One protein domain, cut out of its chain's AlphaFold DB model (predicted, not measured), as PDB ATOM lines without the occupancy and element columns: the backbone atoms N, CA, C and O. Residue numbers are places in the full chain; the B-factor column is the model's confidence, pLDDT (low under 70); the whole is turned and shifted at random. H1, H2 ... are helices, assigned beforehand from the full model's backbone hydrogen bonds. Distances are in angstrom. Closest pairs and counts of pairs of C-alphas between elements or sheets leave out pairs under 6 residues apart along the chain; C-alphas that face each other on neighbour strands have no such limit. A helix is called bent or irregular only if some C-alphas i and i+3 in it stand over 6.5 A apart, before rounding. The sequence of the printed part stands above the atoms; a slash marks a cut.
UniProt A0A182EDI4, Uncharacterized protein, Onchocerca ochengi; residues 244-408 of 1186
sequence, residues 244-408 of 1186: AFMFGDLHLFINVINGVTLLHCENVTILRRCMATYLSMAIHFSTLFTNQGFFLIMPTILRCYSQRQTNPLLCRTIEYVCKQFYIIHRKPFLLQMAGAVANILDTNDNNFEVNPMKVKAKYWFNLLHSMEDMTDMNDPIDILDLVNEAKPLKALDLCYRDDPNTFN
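This is residues 244 to 408 of the 1186 residues of an uncharacterized protein of Onchocerca ochengi (UniProt A0A182EDI4). Four helices, H1, H2, H5 and arm H6a of the bent helix H6, make an up-and-down bundle, each running against the one before it, in two helical hairpins, H1 with H2 and H5 with H6a. The other arm, H6b, folds back at a steep tilt to pack on H5, H3 and H4, while H7 crosses H5, H8 packs on H2 and long loops run round the outside. The printed part has 165 residues, with eight named helices, H1 to H8 in order, and no named strand; the class is all helix. It is compact, with a radius of gyration of the C-alphas of 15.2 A and spans of 46 by 38 by 30 A.

H1, residues 250 to 264, begins with C-alpha 250 at (118.848, 131.511, 157.861) and is 21.7 A long. H2, residues 268 to 284, measures 23.9 A. H3 is residues 286 to 291, H4 residues 293 to 296 and H5 residues 298 to 307, 14.0 A long. H6, residues 312 to 342, was assigned as one helix by its hydrogen bonds but is bent: C-alphas 328 and 331 are 9.8 A apart. Its arms are H6a, residues 312 to 328, 24.4 A, and H6b, residues 331 to 342, 16.3 A. H7 is residues 361 to 370, 14.3 A long, and H8, residues 383 to 386, ends with C-alpha 386 at (102.461, 135.583, 144.541).

In the bundle, H1 touches H2 at a shallow tilt of 24 degrees, opposite ways; their closest C-alphas, of Ile 257 and Cys 274, are 6.2 A apart. H1, with residues 258 to 262 alone, touches H5 the same way at 11 degrees, a shallow tilt, closest at C-alphas 258 and 300, 6.0 A. H2 touches H6a the same way at a shallow tilt of 10 degrees, closest at C-alphas 275 and 321, 7.1 A. H5 and H6a touch, opposite ways at a shallow tilt of 25 degrees, closest at C-alphas 305 and 315, 6.0 A. H1 and H6a are apart, as are H2 and H5. H6a and H6b only just touch, only at the corner, with 3 pairs of C-alphas within 8 A and a steep tilt of 46 degrees. H6b touches H5 at a steep tilt of 60 degrees, closest at C-alphas 341 and 299, 5.9 A; it touches H4 at C-alphas 340 and 295, 4.9 A, and H3 at C-alphas 332 and 290, 5.8 A. H7 touches H5, about perpendicular at 76 degrees, closest at C-alphas 363 and 306, 5.7 A. H8 touches H2, closest at C-alphas 383 and 276, 5.5 A. Every O i to N i+4 pair is within hydrogen-bond range in H2, H5, H6a, H6b and H7, against 9 of 11 in H1 and 1 of 2 in H3; H4 and H8 are too short for such a pair.

The two C-alphas farthest apart, of Ala 244 and Phe 352, are 46.2 A apart, and the printed part has no cut. The links H6 to H7, 18 residues, and H7 to H8, 12 residues, are long; in the first, residues 345 to 346 pair with 359 to 360, parallel. Residues 387 to 408 hold no named element. Mean pLDDT of the printed part is 90.0; residues 244 to 248 are under 70.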
ATOM      1  N   ALA A 244     116.654 142.443 160.981       61.84
ATOM      2  CA  ALA A 244     117.617 142.448 162.083       61.84
ATOM      3  C   ALA A 244     118.106 141.043 162.502       61.84
ATOM      4  O   ALA A 244     119.201 140.923 163.048       61.84
ATOM      5  N   PHE A 245     117.349 139.972 162.228       62.56
ATOM      6  CA  PHE A 245     117.639 138.605 162.712       62.56
ATOM      7  C   PHE A 245     118.757 137.859 161.937       62.56
ATOM      8  O   PHE A 245     118.910 136.646 162.045       62.56
ATOM      9  N   MET A 246     119.540 138.560 161.116       60.72
ATOM     10  CA  MET A 246     120.165 138.011 159.901       60.72
ATOM     11  C   MET A 246     121.579 137.413 160.074       60.72
ATOM     12  O   MET A 246     122.429 137.574 159.195       60.72
ATOM     13  N   PHE A 247     121.856 136.711 161.178       56.25
ATOM     14  CA  PHE A 247     123.214 136.251 161.516       56.25
ATOM     15  C   PHE A 247     123.296 134.745 161.819       56.25
ATOM     16  O   PHE A 247     123.109 134.321 162.952       56.25
ATOM     17  N   GLY A 248     123.639 133.949 160.796       65.94
ATOM     18  CA  GLY A 248     123.955 132.516 160.913       65.94
ATOM     19  C   GLY A 248     122.934 131.592 160.242       65.94
ATOM     20  O   GLY A 248     123.140 131.122 159.118       65.94
ATOM     21  N   ASP A 249     121.829 131.319 160.929       81.31
ATOM     22  CA  ASP A 249     121.049 130.087 160.719       81.31
ATOM     23  C   ASP A 249     119.997 130.144 159.601       81.31
ATOM     24  O   ASP A 249     119.422 129.118 159.239       81.31
ATOM     25  N   LEU A 250     119.800 131.308 158.967       85.62
ATOM     26  CA  LEU A 250     118.848 131.511 157.861       85.62
ATOM     27  C   LEU A 250     119.001 130.467 156.732       85.62
ATOM     28  O   LEU A 250     118.025 130.078 156.091       85.62
ATOM     29  N   HIS A 251     120.223 129.973 156.513       87.44
ATOM     30  CA  HIS A 251     120.518 128.934 155.530       87.44
ATOM     31  C   HIS A 251     119.747 127.619 155.781       87.44
ATOM     32  O   HIS A 251     119.378 126.954 154.815       87.44
ATOM     33  N   LEU A 252     119.428 127.266 157.035       90.69
ATOM     34  CA  LEU A 252     118.621 126.086 157.386       90.69
ATOM     35  C   LEU A 252     117.186 126.206 156.854       90.69
ATOM     36  O   LEU A 252     116.657 125.268 156.260       90.69
ATOM     37  N   PHE A 253     116.584 127.388 157.007       93.50
ATOM     38  CA  PHE A 253     115.235 127.703 156.532       93.50
ATOM     39  C   PHE A 253     115.188 127.751 155.000       93.50
ATOM     40  O   PHE A 253     114.304 127.165 154.375       93.50
ATOM     41  N   ILE A 254     116.186 128.380 154.370       94.25
ATOM     42  CA  ILE A 254     116.304 128.433 152.902       94.25
ATOM     43  C   ILE A 254     116.533 127.028 152.327       94.25
ATOM     44  O   ILE A 254     116.017 126.704 151.253       94.25
ATOM     45  N   ASN A 255     117.217 126.150 153.065       94.56
ATOM     46  CA  ASN A 255     117.401 124.757 152.673       94.56
ATOM     47  C   ASN A 255     116.094 123.950 152.614       94.56
ATOM     48  O   ASN A 255     116.037 122.993 151.840       94.56
ATOM     49  N   VAL A 256     115.020 124.364 153.300       96.50
ATOM     50  CA  VAL A 256     113.673 123.799 153.087       96.50
ATOM     51  C   VAL A 256     113.193 124.092 151.661       96.50
ATOM     52  O   VAL A 256     112.838 123.169 150.930       96.50
ATOM     53  N   ILE A 257     113.251 125.356 151.220       97.75
ATOM     54  CA  ILE A 257     112.837 125.753 149.860       97.75
ATOM     55  C   ILE A 257     113.738 125.101 148.802       97.75
ATOM     56  O   ILE A 257     113.240 124.570 147.808       97.75
ATOM     57  N   ASN A 258     115.056 125.071 149.036       96.56
ATOM     58  CA  ASN A 258     116.016 124.400 148.157       96.56
ATOM     59  C   ASN A 258     115.710 122.907 148.007       96.56
ATOM     60  O   ASN A 258     115.635 122.400 146.889       96.56
ATOM     61  N   GLY A 259     115.521 122.199 149.123       95.50
ATOM     62  CA  GLY A 259     115.235 120.770 149.110       95.50
ATOM     63  C   GLY A 259     113.913 120.461 148.416       95.50
ATOM     64  O   GLY A 259     113.881 119.610 147.532       95.50
ATOM     65  N   VAL A 260     112.840 121.197 148.722       96.75
ATOM     66  CA  VAL A 260     111.548 121.033 148.033       96.75
ATOM     67  C   VAL A 260     111.668 121.310 146.529       96.75
ATOM     68  O   VAL A 260     111.123 120.546 145.730       96.75
ATOM     69  N   THR A 261     112.441 122.323 146.125       95.62
ATOM     70  CA  THR A 261     112.703 122.619 144.705       95.62
ATOM     71  C   THR A 261     113.454 121.469 144.021       95.62
ATOM     72  O   THR A 261     113.038 121.025 142.956       95.62
ATOM     73  N   LEU A 262     114.507 120.916 144.637       93.38
ATOM     74  CA  LEU A 262     115.237 119.758 144.089       93.38
ATOM     75  C   LEU A 262     114.349 118.510 143.959       93.38
ATOM     76  O   LEU A 262     114.462 117.779 142.977       93.38
ATOM     77  N   LEU A 263     113.471 118.274 144.937       92.06
ATOM     78  CA  LEU A 263     112.602 117.095 145.000       92.06
ATOM     79  C   LEU A 263     111.402 117.170 144.036       92.06
ATOM     80  O   LEU A 263     111.013 116.143 143.484       92.06
ATOM     81  N   HIS A 264     110.810 118.355 143.838       92.19
ATOM     82  CA  HIS A 264     109.523 118.520 143.142       92.19
ATOM     83  C   HIS A 264     109.479 119.676 142.115       92.19
ATOM     84  O   HIS A 264     108.394 120.154 141.794       92.19
ATOM     85  N   CYS A 265     110.612 120.111 141.545       90.44
ATOM     86  CA  CYS A 265     110.660 121.153 140.495       90.44
ATOM     87  C   CYS A 265     109.781 120.886 139.256       90.44
ATOM     88  O   CYS A 265     109.465 121.820 138.525       90.44
ATOM     89  N   GLU A 266     109.374 119.640 139.006       90.44
ATOM     90  CA  GLU A 266     108.466 119.281 137.906       90.44
ATOM     91  C   GLU A 266     106.980 119.528 138.234       90.44
ATOM     92  O   GLU A 266     106.154 119.573 137.323       90.44
ATOM     93  N   ASN A 267     106.625 119.738 139.508       94.06
ATOM     94  CA  ASN A 267     105.271 120.113 139.911       94.06
ATOM     95  C   ASN A 267     105.089 121.635 139.813       94.06
ATOM     96  O   ASN A 267     105.693 122.395 140.568       94.06
ATOM     97  N   VAL A 268     104.197 122.071 138.919       94.38
ATOM     98  CA  VAL A 268     103.940 123.485 138.606       94.38
ATOM     99  C   VAL A 268     103.532 124.318 139.829       94.38
ATOM    100  O   VAL A 268     103.967 125.462 139.942       94.38
ATOM    101  N   THR A 269     102.744 123.785 140.772       94.81
ATOM    102  CA  THR A 269     102.280 124.578 141.931       94.81
ATOM    103  C   THR A 269     103.389 124.797 142.956       94.81
ATOM    104  O   THR A 269     103.523 125.899 143.491       94.81
ATOM    105  N   ILE A 270     104.228 123.779 143.177       96.25
ATOM    106  CA  ILE A 270     105.438 123.884 143.999       96.25
ATOM    107  C   ILE A 270     106.441 124.816 143.319       96.25
ATOM    108  O   ILE A 270     106.917 125.748 143.958       96.25
ATOM    109  N   LEU A 271     106.702 124.633 142.022       96.81
ATOM    110  CA  LEU A 271     107.615 125.474 141.249       96.81
ATOM    111  C   LEU A 271     107.214 126.956 141.308       96.81
ATOM    112  O   LEU A 271     108.044 127.788 141.673       96.81
ATOM    113  N   ARG A 272     105.942 127.285 141.031       97.06
ATOM    114  CA  ARG A 272     105.404 128.655 141.130       97.06
ATOM    115  C   ARG A 272     105.625 129.237 142.525       97.06
ATOM    116  O   ARG A 272     106.104 130.363 142.648       97.06
ATOM    117  N   ARG A 273     105.309 128.472 143.580       97.00
ATOM    118  CA  ARG A 273     105.456 128.928 144.969       97.00
ATOM    119  C   ARG A 273     106.922 129.128 145.351       97.00
ATOM    120  O   ARG A 273     107.250 130.210 145.813       97.00
ATOM    121  N   CYS A 274     107.797 128.147 145.132       97.88
ATOM    122  CA  CYS A 274     109.226 128.242 145.453       97.88
ATOM    123  C   CYS A 274     109.896 129.416 144.728       97.88
ATOM    124  O   CYS A 274     110.630 130.177 145.355       97.88
ATOM    125  N   MET A 275     109.606 129.611 143.436       97.56
ATOM    126  CA  MET A 275     110.159 130.725 142.658       97.56
ATOM    127  C   MET A 275     109.652 132.087 143.142       97.56
ATOM    128  O   MET A 275     110.451 133.010 143.280       97.56
ATOM    129  N   ALA A 276     108.367 132.204 143.491       97.19
ATOM    130  CA  ALA A 276     107.837 133.412 144.119       97.19
ATOM    131  C   ALA A 276     108.463 133.673 145.498       97.19
ATOM    132  O   ALA A 276     108.832 134.804 145.794       97.19
ATOM    133  N   THR A 277     108.647 132.640 146.327       97.00
ATOM    134  CA  THR A 277     109.310 132.762 147.635       97.00
ATOM    135  C   THR A 277     110.758 133.232 147.481       97.00
ATOM    136  O   THR A 277     111.150 134.171 148.167       97.00
ATOM    137  N   TYR A 278     111.534 132.671 146.543       97.44
ATOM    138  CA  TYR A 278     112.888 133.157 146.248       97.44
ATOM    139  C   TYR A 278     112.902 134.618 145.768       97.44
ATOM    140  O   TYR A 278     113.800 135.374 146.142       97.44
ATOM    141  N   LEU A 279     111.918 135.031 144.962       96.38
ATOM    142  CA  LEU A 279     111.815 136.397 144.447       96.38
ATOM    143  C   LEU A 279     111.453 137.398 145.555       96.38
ATOM    144  O   LEU A 279     112.143 138.402 145.719       96.38
ATOM    145  N   SER A 280     110.463 137.073 146.390       94.88
ATOM    146  CA  SER A 280     110.109 137.843 147.590       94.88
ATOM    147  C   SER A 280     111.269 137.927 148.589       94.88
ATOM    148  O   SER A 280     111.537 139.004 149.114       94.88
ATOM    149  N   MET A 281     112.016 136.838 148.813       93.62
ATOM    150  CA  MET A 281     113.229 136.846 149.647       93.62
ATOM    151  C   MET A 281     114.305 137.791 149.097       93.62
ATOM    152  O   MET A 281     114.922 138.521 149.871       93.62
ATOM    153  N   ALA A 282     114.531 137.784 147.778       93.81
ATOM    154  CA  ALA A 282     115.529 138.639 147.142       93.81
ATOM    155  C   ALA A 282     115.184 140.132 147.253       93.81
ATOM    156  O   ALA A 282     116.093 140.960 147.322       93.81
ATOM    157  N   ILE A 283     113.894 140.478 147.301       93.00
ATOM    158  CA  ILE A 283     113.432 141.857 147.498       93.00
ATOM    159  C   ILE A 283     113.477 142.241 148.982       93.00
ATOM    160  O   ILE A 283     114.128 143.221 149.342       93.00
ATOM    161  N   HIS A 284     112.855 141.440 149.852       91.06
ATOM    162  CA  HIS A 284     112.732 141.723 151.283       91.06
ATOM    163  C   HIS A 284     114.097 141.808 151.987       91.06
ATOM    164  O   HIS A 284     114.416 142.796 152.655       91.06
ATOM    165  N   PHE A 285     114.949 140.798 151.783       90.38
ATOM    166  CA  PHE A 285     116.296 140.732 152.352       90.38
ATOM    167  C   PHE A 285     117.329 141.407 151.435       90.38
ATOM    168  O   PHE A 285     118.426 140.880 151.237       90.38
ATOM    169  N   SER A 286     116.988 142.564 150.858       89.69
ATOM    170  CA  SER A 286     117.798 143.283 149.861       89.69
ATOM    171  C   SER A 286     119.281 143.378 150.241       89.69
ATOM    172  O   SER A 286     120.129 142.920 149.481       89.69
ATOM    173  N   THR A 287     119.612 143.837 151.452       88.44
ATOM    174  CA  THR A 287     121.000 143.928 151.951       88.44
ATOM    175  C   THR A 287     121.735 142.581 151.982       88.44
ATOM    176  O   THR A 287     122.941 142.541 151.733       88.44
ATOM    177  N   LEU A 288     121.048 141.461 152.244       88.62
ATOM    178  CA  LEU A 288     121.655 140.130 152.129       88.62
ATOM    179  C   LEU A 288     121.900 139.787 150.656       88.62
ATOM    180  O   LEU A 288     122.994 139.341 150.308       88.62
ATOM    181  N   PHE A 289     120.910 139.999 149.788       91.56
ATOM    182  CA  PHE A 289     120.974 139.632 148.370       91.56
ATOM    183  C   PHE A 289     121.869 140.540 147.518       91.56
ATOM    184  O   PHE A 289     122.399 140.062 146.523       91.56
ATOM    185  N   THR A 290     122.179 141.762 147.952       89.56
ATOM    186  CA  THR A 290     123.247 142.596 147.365       89.56
ATOM    187  C   THR A 290     124.646 142.038 147.661       89.56
ATOM    188  O   THR A 290     125.560 142.215 146.857       89.56
ATOM    189  N   ASN A 291     124.820 141.331 148.786       87.56
ATOM    190  CA  ASN A 291     126.121 140.858 149.274       87.56
ATOM    191  C   ASN A 291     126.404 139.372 148.981       87.56
ATOM    192  O   ASN A 291     127.417 139.049 148.362       87.56
ATOM    193  N   GLN A 292     125.543 138.463 149.451       88.56
ATOM    194  CA  GLN A 292     125.787 137.010 149.408       88.56
ATOM    195  C   GLN A 292     124.534 136.122 149.268       88.56
ATOM    196  O   GLN A 292     124.663 134.908 149.112       88.56
ATOM    197  N   GLY A 293     123.319 136.679 149.315       91.00
ATOM    198  CA  GLY A 293     122.070 135.903 149.337       91.00
ATOM    199  C   GLY A 293     121.889 134.955 148.146       91.00
ATOM    200  O   GLY A 293     121.364 133.853 148.312       91.00
ATOM    201  N   PHE A 294     122.402 135.300 146.961       95.75
ATOM    202  CA  PHE A 294     122.280 134.436 145.784       95.75
ATOM    203  C   PHE A 294     123.136 133.162 145.863       95.75
ATOM    204  O   PHE A 294     122.776 132.164 145.233       95.75
ATOM    205  N   PHE A 295     124.194 133.123 146.684       93.12
ATOM    206  CA  PHE A 295     124.936 131.880 146.950       93.12
ATOM    207  C   PHE A 295     124.074 130.819 147.653       93.12
ATOM    208  O   PHE A 295     124.319 129.628 147.480       93.12
ATOM    209  N   LEU A 296     123.034 131.228 148.389       92.75
ATOM    210  CA  LEU A 296     122.146 130.324 149.128       92.75
ATOM    211  C   LEU A 296     121.081 129.656 148.241       92.75
ATOM    212  O   LEU A 296     120.524 128.635 148.644       92.75
ATOM    213  N   ILE A 297     120.790 130.205 147.051       96.19
ATOM    214  CA  ILE A 297     119.681 129.741 146.188       96.19
ATOM    215  C   ILE A 297     120.121 129.322 144.776       96.19
ATOM    216  O   ILE A 297     119.640 128.314 144.249       96.19
ATOM    217  N   MET A 298     121.080 130.021 144.158       96.31
ATOM    218  CA  MET A 298     121.441 129.774 142.756       96.31
ATOM    219  C   MET A 298     122.054 128.390 142.487       96.31
ATOM    220  O   MET A 298     121.699 127.810 141.459       96.31
ATOM    221  N   PRO A 299     122.872 127.775 143.369       95.06
ATOM    222  CA  PRO A 299     123.348 126.403 143.161       95.06
ATOM    223  C   PRO A 299     122.208 125.388 143.027       95.06
ATOM    224  O   PRO A 299     122.349 124.371 142.353       95.06
ATOM    225  N   THR A 300     121.064 125.640 143.664       95.25
ATOM    226  CA  THR A 300     119.883 124.773 143.605       95.25
ATOM    227  C   THR A 300     119.083 124.998 142.327       95.25
ATOM    228  O   THR A 300     118.822 124.040 141.596       95.25
ATOM    229  N   ILE A 301     118.775 126.257 142.009       97.00
ATOM    230  CA  ILE A 301     118.046 126.642 140.791       97.00
ATOM    231  C   ILE A 301     118.796 126.156 139.536       97.00
ATOM    232  O   ILE A 301     118.211 125.506 138.668       97.00
ATOM    233  N   LEU A 302     120.116 126.371 139.474       95.50
ATOM    234  CA  LEU A 302     120.949 125.980 138.331       95.50
ATOM    235  C   LEU A 302     121.122 124.458 138.197       95.50
ATOM    236  O   LEU A 302     121.202 123.961 137.072       95.50
ATOM    237  N   ARG A 303     121.129 123.696 139.305       94.19
ATOM    238  CA  ARG A 303     121.104 122.220 139.255       94.19
ATOM    239  C   ARG A 303     119.786 121.709 138.673       94.19
ATOM    240  O   ARG A 303     119.829 120.905 137.745       94.19
ATOM    241  N   CYS A 304     118.644 122.234 139.125       94.12
ATOM    242  CA  CYS A 304     117.330 121.886 138.565       94.12
ATOM    243  C   CYS A 304     117.282 122.175 137.056       94.12
ATOM    244  O   CYS A 304     116.992 121.281 136.259       94.12
ATOM    245  N   TYR A 305     117.674 123.392 136.661       95.12
ATOM    246  CA  TYR A 305     117.750 123.811 135.262       95.12
ATOM    247  C   TYR A 305     118.650 122.893 134.427       95.12
ATOM    248  O   TYR A 305     118.228 122.403 133.384       95.12
ATOM    249  N   SER A 306     119.871 122.603 134.891       92.75
ATOM    250  CA  SER A 306     120.850 121.771 134.175       92.75
ATOM    251  C   SER A 306     120.457 120.295 134.047       92.75
ATOM    252  O   SER A 306     121.037 119.595 133.215       92.75
ATOM    253  N   GLN A 307     119.552 119.797 134.889       90.12
ATOM    254  CA  GLN A 307     119.168 118.382 134.934       90.12
ATOM    255  C   GLN A 307     117.850 118.114 134.202       90.12
ATOM    256  O   GLN A 307     117.692 117.052 133.607       90.12
ATOM    257  N   ARG A 308     116.923 119.079 134.190       90.19
ATOM    258  CA  ARG A 308     115.552 118.918 133.671       90.19
ATOM    259  C   ARG A 308     115.297 119.654 132.350       90.19
ATOM    260  O   ARG A 308     114.187 120.096 132.084       90.19
ATOM    261  N   GLN A 309     116.312 119.731 131.486       91.12
ATOM    262  CA  GLN A 309     116.260 120.390 130.163       91.12
ATOM    263  C   GLN A 309     115.236 119.788 129.175       91.12
ATOM    264  O   GLN A 309     114.993 120.352 128.114       91.12
ATOM    265  N   THR A 310     114.631 118.643 129.500       90.75
ATOM    266  CA  THR A 310     113.489 118.059 128.778       90.75
ATOM    267  C   THR A 310     112.149 118.723 129.117       90.75
ATOM    268  O   THR A 310     111.182 118.516 128.388       90.75
ATOM    269  N   ASN A 311     112.073 119.515 130.193       93.88
ATOM    270  CA  ASN A 311     110.875 120.226 130.633       93.88
ATOM    271  C   ASN A 311     110.972 121.722 130.252       93.88
ATOM    272  O   ASN A 311     111.559 122.510 130.999       93.88
ATOM    273  N   PRO A 312     110.386 122.152 129.115       93.75
ATOM    274  CA  PRO A 312     110.517 123.528 128.637       93.75
ATOM    275  C   PRO A 312     109.793 124.549 129.525       93.75
ATOM    276  O   PRO A 312     110.173 125.718 129.528       93.75
ATOM    277  N   LEU A 313     108.774 124.131 130.289       95.00
ATOM    278  CA  LEU A 313     108.069 125.011 131.221       95.00
ATOM    279  C   LEU A 313     108.976 125.377 132.401       95.00
ATOM    280  O   LEU A 313     109.109 126.553 132.731       95.00
ATOM    281  N   LEU A 314     109.653 124.384 132.984       95.56
ATOM    282  CA  LEU A 314     110.633 124.583 134.055       95.56
ATOM    283  C   LEU A 314     111.821 125.439 133.593       95.56
ATOM    284  O   LEU A 314     112.230 126.345 134.318       95.56
ATOM    285  N   CYS A 315     112.338 125.205 132.382       95.50
ATOM    286  CA  CYS A 315     113.407 126.024 131.804       95.50
ATOM    287  C   CYS A 315     112.989 127.496 131.674       95.50
ATOM    288  O   CYS A 315     113.594 128.349 132.323       95.50
ATOM    289  N   ARG A 316     111.880 127.781 130.974       94.88
ATOM    290  CA  ARG A 316     111.346 129.147 130.813       94.88
ATOM    291  C   ARG A 316     111.031 129.830 132.141       94.88
ATOM    292  O   ARG A 316     111.295 131.016 132.289       94.88
ATOM    293  N   THR A 317     110.510 129.083 133.114       96.31
ATOM    294  CA  THR A 317     110.247 129.592 134.471       96.31
ATOM    295  C   THR A 317     111.534 130.075 135.137       96.31
ATOM    296  O   THR A 317     111.570 131.180 135.670       96.31
ATOM    297  N   ILE A 318     112.603 129.276 135.091       96.62
ATOM    298  CA  ILE A 318     113.895 129.645 135.688       96.62
ATOM    299  C   ILE A 318     114.550 130.800 134.921       96.62
ATOM    300  O   ILE A 318     115.047 131.731 135.548       96.62
ATOM    301  N   GLU A 319     114.510 130.778 133.589       96.00
ATOM    302  CA  GLU A 319     115.021 131.860 132.739       96.00
ATOM    303  C   GLU A 319     114.340 133.196 133.071       96.00
ATOM    304  O   GLU A 319     115.020 134.182 133.359       96.00
ATOM    305  N   TYR A 320     113.007 133.212 133.141       95.62
ATOM    306  CA  TYR A 320     112.215 134.374 133.546       95.62
ATOM    307  C   TYR A 320     112.558 134.862 134.965       95.62
ATOM    308  O   TYR A 320     112.793 136.054 135.168       95.62
ATOM    309  N   VAL A 321     112.677 133.962 135.945       96.56
ATOM    310  CA  VAL A 321     113.068 134.317 137.326       96.56
ATOM    311  C   VAL A 321     114.482 134.912 137.377       96.56
ATOM    312  O   VAL A 321     114.711 135.882 138.098       96.56
ATOM    313  N   CYS A 322     115.422 134.415 136.568       96.25
ATOM    314  CA  CYS A 322     116.756 135.004 136.443       96.25
ATOM    315  C   CYS A 322     116.743 136.390 135.771       96.25
ATOM    316  O   CYS A 322     117.496 137.264 136.211       96.25
ATOM    317  N   LYS A 323     115.861 136.645 134.790       94.75
ATOM    318  CA  LYS A 323     115.622 138.008 134.265       94.75
ATOM    319  C   LYS A 323     115.093 138.936 135.367       94.75
ATOM    320  O   LYS A 323     115.617 140.037 135.531       94.75
ATOM    321  N   GLN A 324     114.130 138.484 136.178       94.75
ATOM    322  CA  GLN A 324     113.598 139.270 137.304       94.75
ATOM    323  C   GLN A 324     114.677 139.575 138.360       94.75
ATOM    324  O   GLN A 324     114.838 140.732 138.744       94.75
ATOM    325  N   PHE A 325     115.490 138.593 138.773       95.75
ATOM    326  CA  PHE A 325     116.626 138.847 139.672       95.75
ATOM    327  C   PHE A 325     117.608 139.882 139.101       95.75
ATOM    328  O   PHE A 325     118.091 140.734 139.849       95.75
ATOM    329  N   TYR A 326     117.878 139.864 137.791       93.81
ATOM    330  CA  TYR A 326     118.733 140.872 137.159       93.81
ATOM    331  C   TYR A 326     118.092 142.266 137.130       93.81
ATOM    332  O   TYR A 326     118.792 143.238 137.393       93.81
ATOM    333  N   ILE A 327     116.782 142.398 136.905       92.00
ATOM    334  CA  ILE A 327     116.086 143.699 136.989       92.00
ATOM    335  C   ILE A 327     116.228 144.311 138.394       92.00
ATOM    336  O   ILE A 327     116.511 145.501 138.527       92.00
ATOM    337  N   ILE A 328     116.071 143.490 139.436       92.88
ATOM    338  CA  ILE A 328     116.057 143.906 140.849       92.88
ATOM    339  C   ILE A 328     117.471 144.235 141.366       92.88
ATOM    340  O   ILE A 328     117.665 145.254 142.032       92.88
ATOM    341  N   HIS A 329     118.451 143.371 141.059       92.44
ATOM    342  CA  HIS A 329     119.795 143.340 141.672       92.44
ATOM    343  C   HIS A 329     120.967 143.500 140.691       92.44
ATOM    344  O   HIS A 329     122.121 143.496 141.120       92.44
ATOM    345  N   ARG A 330     120.710 143.641 139.385       90.69
ATOM    346  CA  ARG A 330     121.675 144.037 138.339       90.69
ATOM    347  C   ARG A 330     123.007 143.261 138.409       90.69
ATOM    348  O   ARG A 330     123.024 142.027 138.468       90.69
ATOM    349  N   LYS A 331     124.145 143.967 138.372       89.50
ATOM    350  CA  LYS A 331     125.496 143.375 138.366       89.50
ATOM    351  C   LYS A 331     125.836 142.604 139.658       89.50
ATOM    352  O   LYS A 331     126.420 141.527 139.524       89.50
ATOM    353  N   PRO A 332     125.442 143.045 140.873       91.38
ATOM    354  CA  PRO A 332     125.510 142.223 142.087       91.38
ATOM    355  C   PRO A 332     124.915 140.811 141.950       91.38
ATOM    356  O   PRO A 332     125.612 139.842 142.263       91.38
ATOM    357  N   PHE A 333     123.692 140.664 141.416       94.75
ATOM    358  CA  PHE A 333     123.088 139.340 141.170       94.75
ATOM    359  C   PHE A 333     123.946 138.495 140.227       94.75
ATOM    360  O   PHE A 333     124.340 137.379 140.569       94.75
ATOM    361  N   LEU A 334     124.268 139.045 139.055       93.50
ATOM    362  CA  LEU A 334     125.029 138.364 138.008       93.50
ATOM    363  C   LEU A 334     126.381 137.846 138.524       93.50
ATOM    364  O   LEU A 334     126.765 136.701 138.271       93.50
ATOM    365  N   LEU A 335     127.084 138.673 139.301       93.31
ATOM    366  CA  LEU A 335     128.364 138.329 139.907       93.31
ATOM    367  C   LEU A 335     128.222 137.247 140.990       93.31
ATOM    368  O   LEU A 335     129.028 136.308 141.004       93.31
ATOM    369  N   GLN A 336     127.229 137.326 141.878       94.94
ATOM    370  CA  GLN A 336     127.010 136.275 142.879       94.94
ATOM    371  C   GLN A 336     126.584 134.953 142.231       94.94
ATOM    372  O   GLN A 336     127.157 133.918 142.562       94.94
ATOM    373  N   MET A 337     125.672 134.979 141.253       95.81
ATOM    374  CA  MET A 337     125.252 133.802 140.481       95.81
ATOM    375  C   MET A 337     126.456 133.106 139.824       95.81
ATOM    376  O   MET A 337     126.635 131.898 139.983       95.81
ATOM    377  N   ALA A 338     127.328 133.874 139.163       95.31
ATOM    378  CA  ALA A 338     128.581 133.371 138.604       95.31
ATOM    379  C   ALA A 338     129.512 132.778 139.686       95.31
ATOM    380  O   ALA A 338     130.151 131.755 139.461       95.31
ATOM    381  N   GLY A 339     129.574 133.374 140.881       94.06
ATOM    382  CA  GLY A 339     130.363 132.839 142.000       94.06
ATOM    383  C   GLY A 339     129.838 131.506 142.523       94.06
ATOM    384  O   GLY A 339     130.608 130.569 142.719       94.06
ATOM    385  N   ALA A 340     128.523 131.430 142.711       94.00
ATOM    386  CA  ALA A 340     127.824 130.283 143.266       94.00
ATOM    387  C   ALA A 340     127.889 129.051 142.349       94.00
ATOM    388  O   ALA A 340     127.960 127.924 142.833       94.00
ATOM    389  N   VAL A 341     127.909 129.253 141.025       94.12
ATOM    390  CA  VAL A 341     128.037 128.152 140.057       94.12
ATOM    391  C   VAL A 341     129.491 127.729 139.805       94.12
ATOM    392  O   VAL A 341     129.726 126.572 139.467       94.12
ATOM    393  N   ALA A 342     130.477 128.617 139.982       93.62
ATOM    394  CA  ALA A 342     131.853 128.424 139.500       93.62
ATOM    395  C   ALA A 342     132.504 127.082 139.890       93.62
ATOM    396  O   ALA A 342     133.153 126.454 139.057       93.62
ATOM    397  N   ASN A 343     132.309 126.630 141.134       90.12
ATOM    398  CA  ASN A 343     132.887 125.379 141.644       90.12
ATOM    399  C   ASN A 343     132.111 124.115 141.216       90.12
ATOM    400  O   ASN A 343     132.646 123.014 141.324       90.12
ATOM    401  N   ILE A 344     130.866 124.254 140.742       92.88
ATOM    402  CA  ILE A 344     129.990 123.143 140.323       92.88
ATOM    403  C   ILE A 344     129.804 123.057 138.799       92.88
ATOM    404  O   ILE A 344     129.069 122.191 138.321       92.88
ATOM    405  N   LEU A 345     130.464 123.922 138.021       93.38
ATOM    406  CA  LEU A 345     130.458 123.854 136.559       93.38
ATOM    407  C   LEU A 345     131.166 122.584 136.056       93.38
ATOM    408  O   LEU A 345     132.309 122.305 136.418       93.38
ATOM    409  N   ASP A 346     130.507 121.844 135.165       90.00
ATOM    410  CA  ASP A 346     131.129 120.777 134.380       90.00
ATOM    411  C   ASP A 346     131.347 121.223 132.932       90.00
ATOM    412  O   ASP A 346     130.407 121.635 132.248       90.00
ATOM    413  N   THR A 347     132.586 121.131 132.454       85.44
ATOM    414  CA  THR A 347     132.961 121.421 131.064       85.44
ATOM    415  C   THR A 347     132.850 120.203 130.141       85.44
ATOM    416  O   THR A 347     133.154 120.325 128.955       85.44
ATOM    417  N   ASN A 348     132.398 119.048 130.640       83.56
ATOM    418  CA  ASN A 348     132.081 117.884 129.819       83.56
ATOM    419  C   ASN A 348     130.736 118.057 129.080       83.56
ATOM    420  O   ASN A 348     129.670 118.160 129.692       83.56
ATOM    421  N   ASP A 349     130.788 118.044 127.745       78.25
ATOM    422  CA  ASP A 349     129.615 118.107 126.860       78.25
ATOM    423  C   ASP A 349     128.781 116.806 126.850       78.25
ATOM    424  O   ASP A 349     127.627 116.819 126.406       78.25
ATOM    425  N   ASN A 350     129.319 115.678 127.339       80.56
ATOM    426  CA  ASN A 350     128.651 114.374 127.295       80.56
ATOM    427  C   ASN A 350     127.314 114.404 128.048       80.56
ATOM    428  O   ASN A 350     127.265 114.498 129.275       80.56
ATOM    429  N   ASN A 351     126.200 114.265 127.322       75.81
ATOM    430  CA  ASN A 351     124.860 114.266 127.920       75.81
ATOM    431  C   ASN A 351     124.664 113.119 128.927       75.81
ATOM    432  O   ASN A 351     124.100 113.364 129.991       75.81
ATOM    433  N   PHE A 352     125.179 111.927 128.608       74.62
ATOM    434  CA  PHE A 352     125.000 110.682 129.369       74.62
ATOM    435  C   PHE A 352     125.641 110.687 130.765       74.62
ATOM    436  O   PHE A 352     125.139 110.028 131.669       74.62
ATOM    437  N   GLU A 353     126.719 111.445 130.970       74.62
ATOM    438  CA  GLU A 353     127.354 111.584 132.285       74.62
ATOM    439  C   GLU A 353     126.567 112.587 133.138       74.62
ATOM    440  O   GLU A 353     126.798 113.798 133.078       74.62
ATOM    441  N   VAL A 354     125.578 112.116 133.899       71.38
ATOM    442  CA  VAL A 354     124.751 112.966 134.770       71.38
ATOM    443  C   VAL A 354     125.294 112.937 136.199       71.38
ATOM    444  O   VAL A 354     125.036 112.008 136.956       71.38
ATOM    445  N   ASN A 355     126.033 113.980 136.584       81.75
ATOM    446  CA  ASN A 355     126.408 114.215 137.978       81.75
ATOM    447  C   ASN A 355     125.372 115.158 138.635       81.75
ATOM    448  O   ASN A 355     125.303 116.325 138.239       81.75
ATOM    449  N   PRO A 356     124.585 114.707 139.634       79.56
ATOM    450  CA  PRO A 356     123.513 115.507 140.234       79.56
ATOM    451  C   PRO A 356     124.012 116.691 141.083       79.56
ATOM    452  O   PRO A 356     123.225 117.571 141.429       79.56
ATOM    453  N   MET A 357     125.310 116.749 141.400       86.69
ATOM    454  CA  MET A 357     125.922 117.858 142.140       86.69
ATOM    455  C   MET A 357     126.526 118.938 141.231       86.69
ATOM    456  O   MET A 357     127.009 119.946 141.739       86.69
ATOM    457  N   LYS A 358     126.485 118.764 139.902       90.00
ATOM    458  CA  LYS A 358     127.079 119.693 138.930       90.00
ATOM    459  C   LYS A 358     126.067 120.327 137.970       90.00
ATOM    460  O   LYS A 358     124.941 119.858 137.805       90.00
ATOM    461  N   VAL A 359     126.518 121.394 137.313       92.25
ATOM    462  CA  VAL A 359     125.808 122.190 136.301       92.25
ATOM    463  C   VAL A 359     126.622 122.161 135.007       92.25
ATOM    464  O   VAL A 359     127.780 122.569 135.002       92.25
ATOM    465  N   LYS A 360     126.059 121.686 133.890       92.38
ATOM    466  CA  LYS A 360     126.816 121.588 132.627       92.38
ATOM    467  C   LYS A 360     126.999 122.970 131.998       92.38
ATOM    468  O   LYS A 360     126.030 123.709 131.825       92.38
ATOM    469  N   ALA A 361     128.229 123.295 131.603       93.88
ATOM    470  CA  ALA A 361     128.637 124.614 131.114       93.88
ATOM    471  C   ALA A 361     127.798 125.120 129.924       93.88
ATOM    472  O   ALA A 361     127.466 126.300 129.865       93.88
ATOM    473  N   LYS A 362     127.370 124.219 129.031       93.44
ATOM    474  CA  LYS A 362     126.450 124.537 127.927       93.44
ATOM    475  C   LYS A 362     125.078 125.041 128.393       93.44
ATOM    476  O   LYS A 362     124.514 125.927 127.770       93.44
ATOM    477  N   TYR A 363     124.539 124.510 129.493       94.12
ATOM    478  CA  TYR A 363     123.242 124.941 130.023       94.12
ATOM    479  C   TYR A 363     123.382 126.237 130.828       94.12
ATOM    480  O   TYR A 363     122.535 127.115 130.712       94.12
ATOM    481  N   TRP A 364     124.493 126.411 131.549       95.25
ATOM    482  CA  TRP A 364     124.880 127.715 132.100       95.25
ATOM    483  C   TRP A 364     124.934 128.801 131.009       95.25
ATOM    484  O   TRP A 364     124.329 129.858 131.170       95.25
ATOM    485  N   PHE A 365     125.566 128.514 129.864       95.56
ATOM    486  CA  PHE A 365     125.567 129.416 128.711       95.56
ATOM    487  C   PHE A 365     124.155 129.680 128.160       95.56
ATOM    488  O   PHE A 365     123.802 130.841 127.970       95.56
ATOM    489  N   ASN A 366     123.330 128.642 127.959       94.69
ATOM    490  CA  ASN A 366     121.954 128.805 127.469       94.69
ATOM    491  C   ASN A 366     121.122 129.754 128.352       94.69
ATOM    492  O   ASN A 366     120.366 130.562 127.823       94.69
ATOM    493  N   LEU A 367     121.261 129.669 129.682       95.56
ATOM    494  CA  LEU A 367     120.566 130.565 130.612       95.56
ATOM    495  C   LEU A 367     121.017 132.021 130.438       95.56
ATOM    496  O   LEU A 367     120.173 132.906 130.324       95.56
ATOM    497  N   LEU A 368     122.331 132.268 130.382       95.00
ATOM    498  CA  LEU A 368     122.858 133.616 130.151       95.00
ATOM    499  C   LEU A 368     122.404 134.179 128.798       95.00
ATOM    500  O   LEU A 368     122.054 135.348 128.725       95.00
ATOM    501  N   HIS A 369     122.362 133.359 127.748       93.38
ATOM    502  CA  HIS A 369     121.896 133.793 126.431       93.38
ATOM    503  C   HIS A 369     120.383 134.095 126.419       93.38
ATOM    504  O   HIS A 369     119.968 135.101 125.853       93.38
ATOM    505  N   SER A 370     119.558 133.305 127.121       92.50
ATOM    506  CA  SER A 370     118.124 133.603 127.304       92.50
ATOM    507  C   SER A 370     117.890 134.928 128.048       92.50
ATOM    508  O   SER A 370     116.941 135.651 127.747       92.50
ATOM    509  N   MET A 371     118.786 135.305 128.970       92.19
ATOM    510  CA  MET A 371     118.745 136.611 129.644       92.19
ATOM    511  C   MET A 371     119.074 137.806 128.731       92.19
ATOM    512  O   MET A 371     118.776 138.931 129.120       92.19
ATOM    513  N   GLU A 372     119.674 137.618 127.548       90.19
ATOM    514  CA  GLU A 372     119.929 138.729 126.607       90.19
ATOM    515  C   GLU A 372     118.637 139.203 125.920       90.19
ATOM    516  O   GLU A 372     118.489 140.391 125.627       90.19
ATOM    517  N   ASP A 373     117.662 138.307 125.730       87.00
ATOM    518  CA  ASP A 373     116.322 138.674 125.272       87.00
ATOM    519  C   ASP A 373     115.486 139.236 126.431       87.00
ATOM    520  O   ASP A 373     114.664 138.554 127.040       87.00
ATOM    521  N   MET A 374     115.670 140.520 126.721       83.38
ATOM    522  CA  MET A 374     114.815 141.269 127.650       83.38
ATOM    523  C   MET A 374     113.494 141.745 127.004       83.38
ATOM    524  O   MET A 374     112.795 142.570 127.593       83.38
ATOM    525  N   THR A 375     113.141 141.257 125.804       77.88
ATOM    526  CA  THR A 375     111.870 141.576 125.126       77.88
ATOM    527  C   THR A 375     110.785 140.542 125.428       77.88
ATOM    528  O   THR A 375     109.652 140.932 125.715       77.88
ATOM    529  N   ASP A 376     111.121 139.246 125.478       74.81
ATOM    530  CA  ASP A 376     110.225 138.215 126.018       74.81
ATOM    531  C   ASP A 376     110.304 138.162 127.556       74.81
ATOM    532  O   ASP A 376     111.136 137.470 128.157       74.81
ATOM    533  N   MET A 377     109.407 138.923 128.184       81.50
ATOM    534  CA  MET A 377     109.183 138.976 129.633       81.50
ATOM    535  C   MET A 377     107.840 138.340 130.040       81.50
ATOM    536  O   MET A 377     107.242 138.749 131.036       81.50
ATOM    537  N   ASN A 378     107.337 137.358 129.280       86.56
ATOM    538  CA  ASN A 378     106.117 136.634 129.650       86.56
ATOM    539  C   ASN A 378     106.341 135.773 130.908       86.56
ATOM    540  O   ASN A 378     107.230 134.922 130.931       86.56
ATOM    541  N   ASP A 379     105.503 135.957 131.932       91.06
ATOM    542  CA  ASP A 379     105.472 135.093 133.118       91.06
ATOM    543  C   ASP A 379     104.781 133.764 132.749       91.06
ATOM    544  O   ASP A 379     103.595 133.773 132.417       91.06
ATOM    545  N   PRO A 380     105.476 132.610 132.738       91.25
ATOM    546  CA  PRO A 380     104.908 131.388 132.171       91.25
ATOM    547  C   PRO A 380     103.923 130.672 133.106       91.25
ATOM    548  O   PRO A 380     103.251 129.741 132.662       91.25
ATOM    549  N   ILE A 381     103.889 131.042 134.395       95.00
ATOM    550  CA  ILE A 381     103.078 130.397 135.444       95.00
ATOM    551  C   ILE A 381     102.553 131.406 136.489       95.00
ATOM    552  O   ILE A 381     102.254 131.014 137.617       95.00
ATOM    553  N   ASP A 382     102.459 132.690 136.137       94.62
ATOM    554  CA  ASP A 382     101.973 133.793 136.983       94.62
ATOM    555  C   ASP A 382     102.700 133.905 138.347       94.62
ATOM    556  O   ASP A 382     102.085 134.020 139.416       94.62
ATOM    557  N   ILE A 383     104.034 133.832 138.350       95.56
ATOM    558  CA  ILE A 383     104.875 133.914 139.559       95.56
ATOM    559  C   ILE A 383     104.675 135.253 140.276       95.56
ATOM    560  O   ILE A 383     104.527 135.270 141.500       95.56
ATOM    561  N   LEU A 384     104.630 136.369 139.536       93.50
ATOM    562  CA  LEU A 384     104.497 137.712 140.123       93.50
ATOM    563  C   LEU A 384     103.190 137.923 140.900       93.50
ATOM    564  O   LEU A 384     103.135 138.792 141.766       93.50
ATOM    565  N   ASP A 385     102.146 137.132 140.662       93.31
ATOM    566  CA  ASP A 385     100.893 137.209 141.431       93.31
ATOM    567  C   ASP A 385     100.989 136.625 142.844       93.31
ATOM    568  O   ASP A 385     100.070 136.784 143.642       93.31
ATOM    569  N   LEU A 386     102.126 136.018 143.185       93.50
ATOM    570  CA  LEU A 386     102.461 135.583 144.541       93.50
ATOM    571  C   LEU A 386     103.512 136.488 145.219       93.50
ATOM    572  O   LEU A 386     103.986 136.147 146.303       93.50
ATOM    573  N   VAL A 387     103.889 137.610 144.589       93.12
ATOM    574  CA  VAL A 387     104.881 138.574 145.091       93.12
ATOM    575  C   VAL A 387     104.183 139.894 145.422       93.12
ATOM    576  O   VAL A 387     103.568 140.522 144.561       93.12
ATOM    577  N   ASN A 388     104.286 140.318 146.682       86.12
ATOM    578  CA  ASN A 388     103.549 141.455 147.243       86.12
ATOM    579  C   ASN A 388     104.263 142.798 146.995       86.12
ATOM    580  O   ASN A 388     104.537 143.542 147.930       86.12
ATOM    581  N   GLU A 389     104.586 143.079 145.732       88.81
ATOM    582  CA  GLU A 389     105.384 144.236 145.305       88.81
ATOM    583  C   GLU A 389     104.784 144.962 144.094       88.81
ATOM    584  O   GLU A 389     103.966 144.416 143.347       88.81
ATOM    585  N   ALA A 390     105.206 146.211 143.884       86.25
ATOM    586  CA  ALA A 390     104.718 147.037 142.781       86.25
ATOM    587  C   ALA A 390     105.197 146.507 141.413       86.25
ATOM    588  O   ALA A 390     106.396 146.401 141.150       86.25
ATOM    589  N   LYS A 391     104.248 146.212 140.515       89.69
ATOM    590  CA  LYS A 391     104.499 145.649 139.176       89.69
ATOM    591  C   LYS A 391     104.540 146.757 138.103       89.69
ATOM    592  O   LYS A 391     103.726 147.679 138.177       89.69
ATOM    593  N   PRO A 392     105.410 146.671 137.074       86.38
ATOM    594  CA  PRO A 392     106.527 145.733 136.944       86.38
ATOM    595  C   PRO A 392     107.633 146.033 137.966       86.38
ATOM    596  O   PRO A 392     107.817 147.186 138.361       86.38
ATOM    597  N   LEU A 393     108.377 144.991 138.351       89.44
ATOM    598  CA  LEU A 393     109.494 145.104 139.290       89.44
ATOM    599  C   LEU A 393     110.604 146.014 138.736       89.44
ATOM    600  O   LEU A 393     110.763 146.173 137.523       89.44
ATOM    601  N   LYS A 394     111.369 146.634 139.640       88.94
ATOM    602  CA  LYS A 394     112.410 147.629 139.334       88.94
ATOM    603  C   LYS A 394     113.657 147.380 140.179       88.94
ATOM    604  O   LYS A 394     113.597 146.659 141.175       88.94
ATOM    605  N   ALA A 395     114.771 148.001 139.797       89.56
ATOM    606  CA  ALA A 395     115.995 147.969 140.589       89.56
ATOM    607  C   ALA A 395     115.778 148.602 141.975       89.56
ATOM    608  O   ALA A 395     115.190 149.681 142.082       89.56
ATOM    609  N   LEU A 396     116.259 147.930 143.026       88.62
ATOM    610  CA  LEU A 396     116.107 148.395 144.414       88.62
ATOM    611  C   LEU A 396     117.109 149.501 144.758       88.62
ATOM    612  O   LEU A 396     116.777 150.461 145.451       88.62
ATOM    613  N   ASP A 397     118.338 149.356 144.265       84.81
ATOM    614  CA  ASP A 397     119.403 150.334 144.449       84.81
ATOM    615  C   ASP A 397     119.155 151.571 143.567       84.81
ATOM    616  O   ASP A 397     118.968 151.484 142.350       84.81
ATOM    617  N   LEU A 398     119.179 152.735 144.225       79.56
ATOM    618  CA  LEU A 398     119.067 154.074 143.648       79.56
ATOM    619  C   LEU A 398     119.978 154.272 142.429       79.56
ATOM    620  O   LEU A 398     119.575 154.958 141.489       79.56
ATOM    621  N   CYS A 399     121.162 153.657 142.428       82.31
ATOM    622  CA  CYS A 399     122.174 153.811 141.384       82.31
ATOM    623  C   CYS A 399     121.740 153.289 140.002       82.31
ATOM    624  O   CYS A 399     122.315 153.712 139.006       82.31
ATOM    625  N   TYR A 400     120.735 152.407 139.923       82.56
ATOM    626  CA  TYR A 400     120.290 151.766 138.672       82.56
ATOM    627  C   TYR A 400     118.855 152.150 138.265       82.56
ATOM    628  O   TYR A 400     118.187 151.388 137.555       82.56
ATOM    629  N   ARG A 401     118.344 153.294 138.745       71.56
ATOM    630  CA  ARG A 401     116.979 153.763 138.439       71.56
ATOM    631  C   ARG A 401     116.796 154.204 136.989       71.56
ATOM    632  O   ARG A 401     115.757 153.902 136.410       71.56
ATOM    633  N   ASP A 402     117.802 154.874 136.435       76.50
ATOM    634  CA  ASP A 402     117.778 155.422 135.073       76.50
ATOM    635  C   ASP A 402     118.499 154.514 134.052       76.50
ATOM    636  O   ASP A 402     118.418 154.738 132.844       76.50
ATOM    637  N   ASP A 403     119.168 153.453 134.526       78.50
ATOM    638  CA  ASP A 403     119.816 152.446 133.681       78.50
ATOM    639  C   ASP A 403     118.767 151.600 132.927       78.50
ATOM    640  O   ASP A 403     117.856 151.045 133.553       78.50
ATOM    641  N   PRO A 404     118.895 151.395 131.602       79.44
ATOM    642  CA  PRO A 404     117.957 150.571 130.843       79.44
ATOM    643  C   PRO A 404     117.968 149.109 131.317       79.44
ATOM    644  O   PRO A 404     119.001 148.584 131.737       79.44
ATOM    645  N   ASN A 405     116.828 148.415 131.224       78.94
ATOM    646  CA  ASN A 405     116.705 146.981 131.543       78.94
ATOM    647  C   ASN A 405     117.282 146.090 130.423       78.94
ATOM    648  O   ASN A 405     116.606 145.217 129.887       78.94
ATOM    649  N   THR A 406     118.540 146.323 130.060       84.62
ATOM    650  CA  THR A 406     119.308 145.528 129.095       84.62
ATOM    651  C   THR A 406     120.350 144.676 129.813       84.62
ATOM    652  O   THR A 406     121.023 145.151 130.730       84.62
ATOM    653  N   PHE A 407     120.514 143.436 129.363       89.19
ATOM    654  CA  PHE A 407     121.626 142.562 129.722       89.19
ATOM    655  C   PHE A 407     122.379 142.179 128.448       89.19
ATOM    656  O   PHE A 407     121.758 141.839 127.443       89.19
ATOM    657  N   ASN A 408     123.707 142.219 128.491       90.12
ATOM    658  CA  ASN A 408     124.557 141.748 127.405       90.12
ATOM    659  C   ASN A 408     125.681 140.855 127.954       90.12
ATOM    660  O   ASN A 408     126.446 141.254 128.838       90.12
TER     661      ASN A 408